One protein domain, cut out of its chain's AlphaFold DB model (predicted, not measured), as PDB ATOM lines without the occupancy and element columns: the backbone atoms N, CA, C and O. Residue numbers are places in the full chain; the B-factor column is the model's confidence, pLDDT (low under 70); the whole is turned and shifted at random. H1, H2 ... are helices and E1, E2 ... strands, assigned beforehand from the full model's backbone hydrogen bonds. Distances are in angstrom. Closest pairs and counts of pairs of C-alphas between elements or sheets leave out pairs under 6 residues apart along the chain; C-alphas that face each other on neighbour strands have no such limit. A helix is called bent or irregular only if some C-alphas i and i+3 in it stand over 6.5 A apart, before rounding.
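AT A GLANCE: This is residues 60 to 146 of the 164 residues of an uncharacterized protein of Cylicostephanus goldi (UniProt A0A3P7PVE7). A strongly twisted sheet is built round the long, bent strand E2, with H1 and H2 over one face and a loop between E1 and E2 whose residues 82 to 88 stick out. The printed part has 87 residues with two named helices and four strands, ordered H1, E1, E2, E3, E4, H2; the class is mixed, the sheet branched and antiparallel, with a meander E1 E2 E3, each strand the antiparallel neighbour of the one before. It is only just compact, close to loose: radius of gyration of the C-alphas 14.1 A, spans 35 by 32 by 25 A.

IN THESE COORDINATES: H1, residues 60 to 65, begins at C-alpha 60 (86.164, 51.538, 19.842) and is irregular, C-alphas 60 and 63 being 8.1 A apart. E1 is residues 69 to 75; E2, 97 to 108, 26.3 A long, bends by 84 degrees at residue 101; E3 is 112 to 116, E4 122 to 125. H2, 132 to 142, 14.8 A long, ends at C-alpha 142 (76.627, 38.187, 26.904).

HOW THE PARTS SIT: E1 is on one side of E2, with N 72 and O 100 at 2.9 A within hydrogen-bond range; E3 and E4 are on the other side, with N 106 and O 114 at 2.8 A and N 99 and O 124 at 2.9 A. H1 is on the sheet, only just over E3 with 3 of its C-alphas; the closest C-alphas of H1 and E3, Pro 63 and Phe 113, are 6.8 A apart. H2, on the same face, is over E1; their closest C-alphas, Val 75 and Tyr 139, are 7.4 A apart. Every O i to N i+4 pair is within range in H2; in H1 0 of 2 are, but 2 of 3 O i to N i+3 pairs.

THE WHOLE: The C-alphas farthest apart, Asn 109 and Glu 128, are 36.7 A apart. The printed part has no cut; the E1 to E2 link is long, 21 residues. The pLDDT is under 70 at residues 60 to 61, 81 to 93 and 130 to 131.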
ATOM      1  N   ILE A  60      85.883  50.515  18.824       55.25
ATOM      2  CA  ILE A  60      86.164  51.538  19.842       55.25
ATOM      3  C   ILE A  60      86.836  52.802  19.263       55.25
ATOM      4  O   ILE A  60      86.685  53.873  19.843       55.25
ATOM      5  N   ASN A  61      87.512  52.731  18.108       65.19
ATOM      6  CA  ASN A  61      88.248  53.881  17.558       65.19
ATOM      7  C   ASN A  61      87.526  54.637  16.427       65.19
ATOM      8  O   ASN A  61      88.128  55.502  15.795       65.19
ATOM      9  N   VAL A  62      86.250  54.336  16.145       73.25
ATOM     10  CA  VAL A  62      85.508  54.939  15.015       73.25
ATOM     11  C   VAL A  62      85.589  56.479  14.982       73.25
ATOM     12  O   VAL A  62      85.877  57.005  13.906       73.25
ATOM     13  N   PRO A  63      85.428  57.228  16.096       79.25
ATOM     14  CA  PRO A  63      85.532  58.691  16.072       79.25
ATOM     15  C   PRO A  63      86.883  59.234  15.581       79.25
ATOM     16  O   PRO A  63      86.932  60.303  14.978       79.25
ATOM     17  N   SER A  64      87.977  58.500  15.801       81.56
ATOM     18  CA  SER A  64      89.323  58.896  15.373       81.56
ATOM     19  C   SER A  64      89.575  58.697  13.878       81.56
ATOM     20  O   SER A  64      90.574  59.194  13.372       81.56
ATOM     21  N   HIS A  65      88.668  58.020  13.171       82.88
ATOM     22  CA  HIS A  65      88.767  57.711  11.743       82.88
ATOM     23  C   HIS A  65      87.796  58.544  10.896       82.88
ATOM     24  O   HIS A  65      87.307  58.093   9.863       82.88
ATOM     25  N   LYS A  66      87.463  59.764  11.336       85.88
ATOM     26  CA  LYS A  66      86.565  60.671  10.605       85.88
ATOM     27  C   LYS A  66      87.002  60.827   9.143       85.88
ATOM     28  O   LYS A  66      88.132  61.215   8.872       85.88
ATOM     29  N   ASN A  67      86.052  60.648   8.221       85.81
ATOM     30  CA  ASN A  67      86.249  60.722   6.768       85.81
ATOM     31  C   ASN A  67      87.194  59.655   6.194       85.81
ATOM     32  O   ASN A  67      87.587  59.759   5.033       85.81
ATOM     33  N   GLU A  68      87.528  58.626   6.968       86.38
ATOM     34  CA  GLU A  68      88.304  57.484   6.505       86.38
ATOM     35  C   GLU A  68      87.386  56.291   6.216       86.38
ATOM     36  O   GLU A  68      86.287  56.155   6.766       86.38
ATOM     37  N   ASN A  69      87.853  55.415   5.329       83.44
ATOM     38  CA  ASN A  69      87.222  54.132   5.066       83.44
ATOM     39  C   ASN A  69      87.836  53.084   5.998       83.44
ATOM     40  O   ASN A  69      89.047  52.874   5.972       83.44
ATOM     41  N   ILE A  70      86.994  52.410   6.780       84.88
ATOM     42  CA  ILE A  70      87.401  51.366   7.724       84.88
ATOM     43  C   ILE A  70      86.714  50.035   7.416       84.88
ATOM     44  O   ILE A  70      85.627  49.995   6.839       84.88
ATOM     45  N   ASP A  71      87.345  48.946   7.837       83.88
ATOM     46  CA  ASP A  71      86.795  47.595   7.748       83.88
ATOM     47  C   ASP A  71      86.180  47.218   9.105       83.88
ATOM     48  O   ASP A  71      86.819  47.399  10.144       83.88
ATOM     49  N   VAL A  72      84.929  46.744   9.112       81.94
ATOM     50  CA  VAL A  72      84.148  46.532  10.347       81.94
ATOM     51  C   VAL A  72      83.466  45.171  10.350       81.94
ATOM     52  O   VAL A  72      82.777  44.824   9.393       81.94
ATOM     53  N   PHE A  73      83.599  44.447  11.463       83.44
ATOM     54  CA  PHE A  73      82.788  43.274  11.800       83.44
ATOM     55  C   PHE A  73      81.753  43.656  12.854       83.44
ATOM     56  O   PHE A  73      82.095  44.291  13.854       83.44
ATOM     57  N   ALA A  74      80.496  43.282  12.638       83.38
ATOM     58  CA  ALA A  74      79.408  43.584  13.561       83.38
ATOM     59  C   ALA A  74      78.342  42.482  13.554       83.38
ATOM     60  O   ALA A  74      78.247  41.708  12.607       83.38
ATOM     61  N   VAL A  75      77.527  42.440  14.607       85.75
ATOM     62  CA  VAL A  75      76.266  41.689  14.632       85.75
ATOM     63  C   VAL A  75      75.127  42.688  14.474       85.75
ATOM     64  O   VAL A  75      75.161  43.764  15.074       85.75
ATOM     65  N   VAL A  76      74.134  42.349  13.656       84.50
ATOM     66  CA  VAL A  76      72.943  43.181  13.468       84.50
ATOM     67  C   VAL A  76      72.042  43.053  14.696       84.50
ATOM     68  O   VAL A  76      71.389  42.033  14.886       84.50
ATOM     69  N   ASP A  77      72.010  44.089  15.531       83.31
ATOM     70  CA  ASP A  77      71.237  44.082  16.781       83.31
ATOM     71  C   ASP A  77      69.799  44.589  16.591       83.31
ATOM     72  O   ASP A  77      68.847  44.033  17.128       83.31
ATOM     73  N   HIS A  78      69.631  45.630  15.772       79.88
ATOM     74  CA  HIS A  78      68.339  46.232  15.465       79.88
ATOM     75  C   HIS A  78      68.306  46.728  14.017       79.88
ATOM     76  O   HIS A  78      69.315  47.201  13.487       79.88
ATOM     77  N   LEU A  79      67.130  46.648  13.393       73.44
ATOM     78  CA  LEU A  79      66.861  47.166  12.055       73.44
ATOM     79  C   LEU A  79      65.679  48.128  12.121       73.44
ATOM     80  O   LEU A  79      64.574  47.738  12.493       73.44
ATOM     81  N   ASP A  80      65.904  49.375  11.719       73.81
ATOM     82  CA  ASP A  80      64.813  50.324  11.525       73.81
ATOM     83  C   ASP A  80      64.102  50.032  10.198       73.81
ATOM     84  O   ASP A  80      64.739  49.822   9.161       73.81
ATOM     85  N   SER A  81      62.767  50.039  10.208       58.06
ATOM     86  CA  SER A  81      61.961  49.766   9.017       58.06
ATOM     87  C   SER A  81      62.210  50.810   7.921       58.06
ATOM     88  O   SER A  81      61.786  51.964   8.017       58.06
ATOM     89  N   PHE A  82      62.855  50.409   6.828       57.22
ATOM     90  CA  PHE A  82      63.071  51.264   5.659       57.22
ATOM     91  C   PHE A  82      61.838  51.256   4.743       57.22
ATOM     92  O   PHE A  82      61.390  50.221   4.245       57.22
ATOM     93  N   LYS A  83      61.307  52.444   4.435       47.06
ATOM     94  CA  LYS A  83      60.328  52.616   3.353       47.06
ATOM     95  C   LYS A  83      61.025  52.427   1.998       47.06
ATOM     96  O   LYS A  83      61.590  53.363   1.452       47.06
ATOM     97  N   LYS A  84      60.931  51.204   1.462       48.59
ATOM     98  CA  LYS A  84      61.121  50.816   0.048       48.59
ATOM     99  C   LYS A  84      62.424  51.312  -0.615       48.59
ATOM    100  O   LYS A  84      62.432  52.283  -1.364       48.59
ATOM    101  N   ILE A  85      63.486  50.518  -0.494       45.84
ATOM    102  CA  ILE A  85      64.488  50.366  -1.562       45.84
ATOM    103  C   ILE A  85      64.506  48.872  -1.909       45.84
ATOM    104  O   ILE A  85      64.342  48.040  -1.025       45.84
ATOM    105  N   LYS A  86      64.557  48.537  -3.203       43.03
ATOM    106  CA  LYS A  86      64.262  47.218  -3.806       43.03
ATOM    107  C   LYS A  86      65.260  46.092  -3.460       43.03
ATOM    108  O   LYS A  86      65.739  45.400  -4.352       43.03
ATOM    109  N   GLN A  87      65.546  45.869  -2.188       46.53
ATOM    110  CA  GLN A  87      66.291  44.708  -1.728       46.53
ATOM    111  C   GLN A  87      65.709  44.320  -0.375       46.53
ATOM    112  O   GLN A  87      65.686  45.134   0.544       46.53
ATOM    113  N   SER A  88      65.126  43.128  -0.294       48.25
ATOM    114  CA  SER A  88      64.545  42.595   0.934       48.25
ATOM    115  C   SER A  88      65.657  42.374   1.958       48.25
ATOM    116  O   SER A  88      66.229  41.293   2.032       48.25
ATOM    117  N   PHE A  89      65.994  43.402   2.726       51.56
ATOM    118  CA  PHE A  89      66.531  43.205   4.064       51.56
ATOM    119  C   PHE A  89      65.354  42.652   4.869       51.56
ATOM    120  O   PHE A  89      64.435  43.389   5.229       51.56
ATOM    121  N   ALA A  90      65.276  41.330   4.958       55.31
ATOM    122  CA  ALA A  90      64.216  40.653   5.681       55.31
ATOM    123  C   ALA A  90      64.532  40.676   7.184       55.31
ATOM    124  O   ALA A  90      65.674  40.875   7.594       55.31
ATOM    125  N   GLU A  91      63.515  40.510   8.029       56.03
ATOM    126  CA  GLU A  91      63.677  40.445   9.493       56.03
ATOM    127  C   GLU A  91      64.652  39.335   9.939       56.03
ATOM    128  O   GLU A  91      65.169  39.370  11.053       56.03
ATOM    129  N   ASP A  92      64.971  38.399   9.040       63.94
ATOM    130  CA  ASP A  92      65.980  37.348   9.193       63.94
ATOM    131  C   ASP A  92      67.431  37.853   9.297       63.94
ATOM    132  O   ASP A  92      68.323  37.056   9.595       63.94
ATOM    133  N   THR A  93      67.687  39.150   9.083       66.44
ATOM    134  CA  THR A  93      69.027  39.733   9.259       66.44
ATOM    135  C   THR A  93      69.384  40.027  10.714       66.44
ATOM    136  O   THR A  93      70.566  40.208  10.998       66.44
ATOM    137  N   LEU A  94      68.424  40.048  11.646       76.31
ATOM    138  CA  LEU A  94      68.725  40.224  13.073       76.31
ATOM    139  C   LEU A  94      69.576  39.055  13.592       76.31
ATOM    140  O   LEU A  94      69.316  37.893  13.294       76.31
ATOM    141  N   GLY A  95      70.618  39.367  14.362       76.25
ATOM    142  CA  GLY A  95      71.570  38.386  14.882       76.25
ATOM    143  C   GLY A  95      72.573  37.852  13.852       76.25
ATOM    144  O   GLY A  95      73.502  37.143  14.240       76.25
ATOM    145  N   GLN A  96      72.450  38.204  12.566       82.06
ATOM    146  CA  GLN A  96      73.456  37.847  11.568       82.06
ATOM    147  C   GLN A  96      74.738  38.648  11.779       82.06
ATOM    148  O   GLN A  96      74.713  39.821  12.172       82.06
ATOM    149  N   THR A  97      75.874  38.021  11.480       83.06
ATOM    150  CA  THR A  97      77.148  38.733  11.437       83.06
ATOM    151  C   THR A  97      77.333  39.368  10.076       83.06
ATOM    152  O   THR A  97      77.022  38.783   9.042       83.06
ATOM    153  N   ILE A  98      77.841  40.590  10.069       86.00
ATOM    154  CA  ILE A  98      78.147  41.326   8.854       86.00
ATOM    155  C   ILE A  98      79.597  41.775   8.878       86.00
ATOM    156  O   ILE A  98      80.142  42.159   9.917       86.00
ATOM    157  N   TYR A  99      80.201  41.757   7.702       85.12
ATOM    158  CA  TYR A  99      81.475  42.394   7.443       85.12
ATOM    159  C   TYR A  99      81.287  43.486   6.406       85.12
ATOM    160  O   TYR A  99      80.821  43.226   5.297       85.12
ATOM    161  N   ILE A 100      81.667  44.710   6.757       85.50
ATOM    162  CA  ILE A 100      81.660  45.838   5.835       85.50
ATOM    163  C   ILE A 100      83.104  46.210   5.542       85.50
ATOM    164  O   ILE A 100      83.796  46.765   6.393       85.50
ATOM    165  N   LYS A 101      83.540  45.941   4.312       84.50
ATOM    166  CA  LYS A 101      84.815  46.431   3.799       84.50
ATOM    167  C   LYS A 101      84.662  47.873   3.330       84.50
ATOM    168  O   LYS A 101      83.804  48.160   2.492       84.50
ATOM    169  N   GLY A 102      85.522  48.760   3.815       84.88
ATOM    170  CA  GLY A 102      85.620  50.152   3.398       84.88
ATOM    171  C   GLY A 102      84.381  50.978   3.733       84.88
ATOM    172  O   GLY A 102      83.934  51.759   2.889       84.88
ATOM    173  N   ALA A 103      83.804  50.797   4.918       88.56
ATOM    174  CA  ALA A 103      82.754  51.655   5.452       88.56
ATOM    175  C   ALA A 103      83.304  53.066   5.704       88.56
ATOM    176  O   ALA A 103      84.302  53.226   6.401       88.56
ATOM    177  N   LEU A 104      82.662  54.094   5.155       89.00
ATOM    178  CA  LEU A 104      83.063  55.481   5.379       89.00
ATOM    179  C   LEU A 104      82.542  55.965   6.733       89.00
ATOM    180  O   LEU A 104      81.327  55.983   6.949       89.00
ATOM    181  N   VAL A 105      83.442  56.424   7.600       89.56
ATOM    182  CA  VAL A 105      83.068  57.095   8.847       89.56
ATOM    183  C   VAL A 105      82.619  58.519   8.535       89.56
ATOM    184  O   VAL A 105      83.410  59.365   8.110       89.56
ATOM    185  N   LYS A 106      81.341  58.802   8.777       88.50
ATOM    186  CA  LYS A 106      80.761  60.139   8.662       88.50
ATOM    187  C   LYS A 106      80.556  60.739  10.039       88.50
ATOM    188  O   LYS A 106      79.979  60.102  10.913       88.50
ATOM    189  N   GLU A 107      80.962  61.992  10.192       88.62
ATOM    190  CA  GLU A 107      80.627  62.801  11.357       88.62
ATOM    191  C   GLU A 107      79.579  63.849  10.981       88.62
ATOM    192  O   GLU A 107      79.697  64.542   9.970       88.62
ATOM    193  N   TRP A 108      78.580  63.989  11.839       82.06
ATOM    194  CA  TRP A 108      77.552  65.008  11.787       82.06
ATOM    195  C   TRP A 108      77.690  65.924  13.002       82.06
ATOM    196  O   TRP A 108      77.621  65.487  14.156       82.06
ATOM    197  N   ASN A 109      77.870  67.216  12.733       82.25
ATOM    198  CA  ASN A 109      77.884  68.288  13.732       82.25
ATOM    199  C   ASN A 109      78.834  68.053  14.926       82.25
ATOM    200  O   ASN A 109      78.493  68.403  16.056       82.25
ATOM    201  N   GLY A 110      80.006  67.437  14.720       78.38
ATOM    202  CA  GLY A 110      81.003  67.268  15.785       78.38
ATOM    203  C   GLY A 110      80.691  66.203  16.834       78.38
ATOM    204  O   GLY A 110      81.490  66.027  17.748       78.38
ATOM    205  N   LYS A 111      79.526  65.542  16.777       79.88
ATOM    206  CA  LYS A 111      79.018  64.733  17.906       79.88
ATOM    207  C   LYS A 111      78.367  63.415  17.509       79.88
ATOM    208  O   LYS A 111      78.260  62.522  18.348       79.88
ATOM    209  N   LEU A 112      77.903  63.307  16.268       82.19
ATOM    210  CA  LEU A 112      77.199  62.137  15.761       82.19
ATOM    211  C   LEU A 112      78.083  61.431  14.738       82.19
ATOM    212  O   LEU A 112      78.544  62.063  13.796       82.19
ATOM    213  N   PHE A 113      78.296  60.133  14.905       85.50
ATOM    214  CA  PHE A 113      79.085  59.312  13.993       85.50
ATOM    215  C   PHE A 113      78.213  58.224  13.377       85.50
ATOM    216  O   PHE A 113      77.402  57.603  14.064       85.50
ATOM    217  N   SER A 114      78.390  57.984  12.082       87.50
ATOM    218  CA  SER A 114      77.744  56.886  11.370       87.50
ATOM    219  C   SER A 114      78.687  56.234  10.369       87.50
ATOM    220  O   SER A 114      79.645  56.844   9.895       87.50
ATOM    221  N   LEU A 115      78.405  54.974  10.046       87.69
ATOM    222  CA  LEU A 115      79.070  54.246   8.974       87.69
ATOM    223  C   LEU A 115      78.193  54.294   7.726       87.69
ATOM    224  O   LEU A 115      76.994  54.033   7.790       87.69
ATOM    225  N   ALA A 116      78.790  54.640   6.591       87.94
ATOM    226  CA  ALA A 116      78.102  54.706   5.311       87.94
ATOM    227  C   ALA A 116      78.796  53.829   4.269       87.94
ATOM    228  O   ALA A 116      80.021  53.830   4.142       87.94
ATOM    229  N   THR A 117      78.005  53.128   3.465       86.12
ATOM    230  CA  THR A 117      78.506  52.417   2.290       86.12
ATOM    231  C   THR A 117      78.763  53.400   1.152       86.12
ATOM    232  O   THR A 117      77.960  54.296   0.886       86.12
ATOM    233  N   THR A 118      79.873  53.210   0.455       84.25
ATOM    234  CA  THR A 118      80.245  53.914  -0.778       84.25
ATOM    235  C   THR A 118      80.219  52.934  -1.952       84.25
ATOM    236  O   THR A 118      80.045  51.734  -1.751       84.25
ATOM    237  N   SER A 119      80.440  53.405  -3.182       82.00
ATOM    238  CA  SER A 119      80.561  52.523  -4.357       82.00
ATOM    239  C   SER A 119      81.736  51.539  -4.276       82.00
ATOM    240  O   SER A 119      81.737  50.536  -4.982       82.00
ATOM    241  N   ALA A 120      82.728  51.816  -3.424       79.44
ATOM    242  CA  ALA A 120      83.859  50.930  -3.172       79.44
ATOM    243  C   ALA A 120      83.621  49.961  -1.999       79.44
ATOM    244  O   ALA A 120      84.425  49.051  -1.793       79.44
ATOM    245  N   SER A 121      82.551  50.158  -1.219       82.69
ATOM    246  CA  SER A 121      82.267  49.323  -0.054       82.69
ATOM    247  C   SER A 121      81.713  47.965  -0.474       82.69
ATOM    248  O   SER A 121      80.960  47.858  -1.441       82.69
ATOM    249  N   LYS A 122      82.053  46.924   0.285       82.75
ATOM    250  CA  LYS A 122      81.483  45.581   0.121       82.75
ATOM    251  C   LYS A 122      80.874  45.123   1.432       82.75
ATOM    252  O   LYS A 122      81.464  45.372   2.479       82.75
ATOM    253  N   ILE A 123      79.730  44.457   1.359       81.69
ATOM    254  CA  ILE A 123      79.067  43.857   2.516       81.69
ATOM    255  C   ILE A 123      79.068  42.350   2.313       81.69
ATOM    256  O   ILE A 123      78.684  41.876   1.245       81.69
ATOM    257  N   ASP A 124      79.508  41.629   3.333       80.38
ATOM    258  CA  ASP A 124      79.452  40.177   3.406       80.38
ATOM    259  C   ASP A 124      78.578  39.776   4.594       80.38
ATOM    260  O   ASP A 124      78.720  40.342   5.683       80.38
ATOM    261  N   PHE A 125      77.672  38.830   4.376       79.94
ATOM    262  CA  PHE A 125      76.786  38.309   5.413       79.94
ATOM    263  C   PHE A 125      77.307  36.958   5.875       79.94
ATOM    264  O   PHE A 125      77.630  36.102   5.058       79.94
ATOM    265  N   ASN A 126      77.358  36.777   7.189       78.56
ATOM    266  CA  ASN A 126      77.891  35.599   7.862       78.56
ATOM    267  C   ASN A 126      79.279  35.197   7.333       78.56
ATOM    268  O   ASN A 126      79.459  34.074   6.863       78.56
ATOM    269  N   PRO A 127      80.266  36.116   7.374       76.44
ATOM    270  CA  PRO A 127      81.592  35.848   6.835       76.44
ATOM    271  C   PRO A 127      82.261  34.681   7.576       76.44
ATOM    272  O   PRO A 127      82.394  34.694   8.800       76.44
ATOM    273  N   GLU A 128      82.739  33.690   6.824       72.44
ATOM    274  CA  GLU A 128      83.508  32.554   7.346       72.44
ATOM    275  C   GLU A 128      84.965  32.965   7.605       72.44
ATOM    276  O   GLU A 128      85.869  32.681   6.817       72.44
ATOM    277  N   ILE A 129      85.194  33.696   8.697       70.81
ATOM    278  CA  ILE A 129      86.533  34.113   9.119       70.81
ATOM    279  C   ILE A 129      86.778  33.862  10.610       70.81
ATOM    280  O   ILE A 129      85.851  33.799  11.424       70.81
ATOM    281  N   ASP A 130      88.055  33.793  10.980       67.38
ATOM    282  CA  ASP A 130      88.474  33.669  12.372       67.38
ATOM    283  C   ASP A 130      87.999  34.875  13.202       67.38
ATOM    284  O   ASP A 130      88.156  36.031  12.811       67.38
ATOM    285  N   GLY A 131      87.401  34.604  14.366       67.00
ATOM    286  CA  GLY A 131      86.870  35.615  15.290       67.00
ATOM    287  C   GLY A 131      85.353  35.818  15.222       67.00
ATOM    288  O   GLY A 131      84.746  36.129  16.248       67.00
ATOM    289  N   VAL A 132      84.710  35.538  14.082       77.50
ATOM    290  CA  VAL A 132      83.240  35.599  13.948       77.50
ATOM    291  C   VAL A 132      82.524  34.640  14.907       77.50
ATOM    292  O   VAL A 132      81.600  35.093  15.583       77.50
ATOM    293  N   PRO A 133      82.957  33.374  15.088       78.69
ATOM    294  CA  PRO A 133      82.336  32.487  16.074       78.69
ATOM    295  C   PRO A 133      82.384  33.042  17.505       78.69
ATOM    296  O   PRO A 133      81.419  32.911  18.255       78.69
ATOM    297  N   GLY A 134      83.480  33.713  17.874       78.69
ATOM    298  CA  GLY A 134      83.615  34.374  19.174       78.69
ATOM    299  C   GLY A 134      82.665  35.563  19.327       78.69
ATOM    300  O   GLY A 134      82.031  35.709  20.370       78.69
ATOM    301  N   LEU A 135      82.512  36.370  18.271       78.38
ATOM    302  CA  LEU A 135      81.562  37.483  18.233       78.38
ATOM    303  C   LEU A 135      80.107  36.999  18.358       78.38
ATOM    304  O   LEU A 135      79.343  37.572  19.131       78.38
ATOM    305  N   VAL A 136      79.740  35.922  17.655       80.75
ATOM    306  CA  VAL A 136      78.415  35.285  17.766       80.75
ATOM    307  C   VAL A 136      78.192  34.747  19.176       80.75
ATOM    308  O   VAL A 136      77.153  35.013  19.775       80.75
ATOM    309  N   HIS A 137      79.168  34.030  19.737       82.19
ATOM    310  CA  HIS A 137      79.067  33.494  21.092       82.19
ATOM    311  C   HIS A 137      78.886  34.607  22.133       82.19
ATOM    312  O   HIS A 137      78.044  34.485  23.021       82.19
ATOM    313  N   TRP A 138      79.647  35.700  22.026       83.62
ATOM    314  CA  TRP A 138      79.463  36.873  22.879       83.62
ATOM    315  C   TRP A 138      78.073  37.488  22.695       83.62
ATOM    316  O   TRP A 138      77.402  37.777  23.683       83.62
ATOM    317  N   TYR A 139      77.607  37.639  21.454       83.75
ATOM    318  CA  TYR A 139      76.294  38.217  21.188       83.75
ATOM    319  C   TYR A 139      75.170  37.397  21.830       83.75
ATOM    320  O   TYR A 139      74.358  37.935  22.571       83.75
ATOM    321  N   VAL A 140      75.164  36.081  21.622       83.50
ATOM    322  CA  VAL A 140      74.102  35.203  22.134       83.50
ATOM    323  C   VAL A 140      74.106  35.121  23.664       83.50
ATOM    324  O   VAL A 140      73.041  35.122  24.272       83.50
ATOM    325  N   ASN A 141      75.284  35.054  24.294       84.31
ATOM    326  CA  ASN A 141      75.381  34.744  25.726       84.31
ATOM    327  C   ASN A 141      75.595  35.966  26.625       84.31
ATOM    328  O   ASN A 141      75.321  35.888  27.815       84.31
ATOM    329  N   MET A 142      76.137  37.063  26.093       84.12
ATOM    330  CA  MET A 142      76.627  38.187  26.904       84.12
ATOM    331  C   MET A 142      76.040  39.539  26.485       84.12
ATOM    332  O   MET A 142      76.064  40.473  27.283       84.12
ATOM    333  N   ARG A 143      75.487  39.681  25.268       84.00
ATOM    334  CA  ARG A 143      74.964  40.973  24.780       84.00
ATOM    335  C   ARG A 143      73.891  41.562  25.685       84.00
ATOM    336  O   ARG A 143      73.896  42.776  25.875       84.00
ATOM    337  N   ALA A 144      72.978  40.735  26.196       81.56
ATOM    338  CA  ALA A 144      71.846  41.185  27.008       81.56
ATOM    339  C   ALA A 144      72.285  41.850  28.323       81.56
ATOM    340  O   ALA A 144      71.605  42.742  28.818       81.56
ATOM    341  N   GLU A 145      73.440  41.444  28.853       82.56
ATOM    342  CA  GLU A 145      73.997  41.935  30.117       82.56
ATOM    343  C   GLU A 145      75.104  42.983  29.909       82.56
ATOM    344  O   GLU A 145      75.557  43.617  30.862       82.56
ATOM    345  N   ALA A 146      75.556  43.183  28.666       81.50
ATOM    346  CA  ALA A 146      76.639  44.102  28.351       81.50
ATOM    347  C   ALA A 146      76.200  45.576  28.441       81.50
ATOM    348  O   ALA A 146      75.197  45.979  27.847       81.50
TER     349      ALA A 146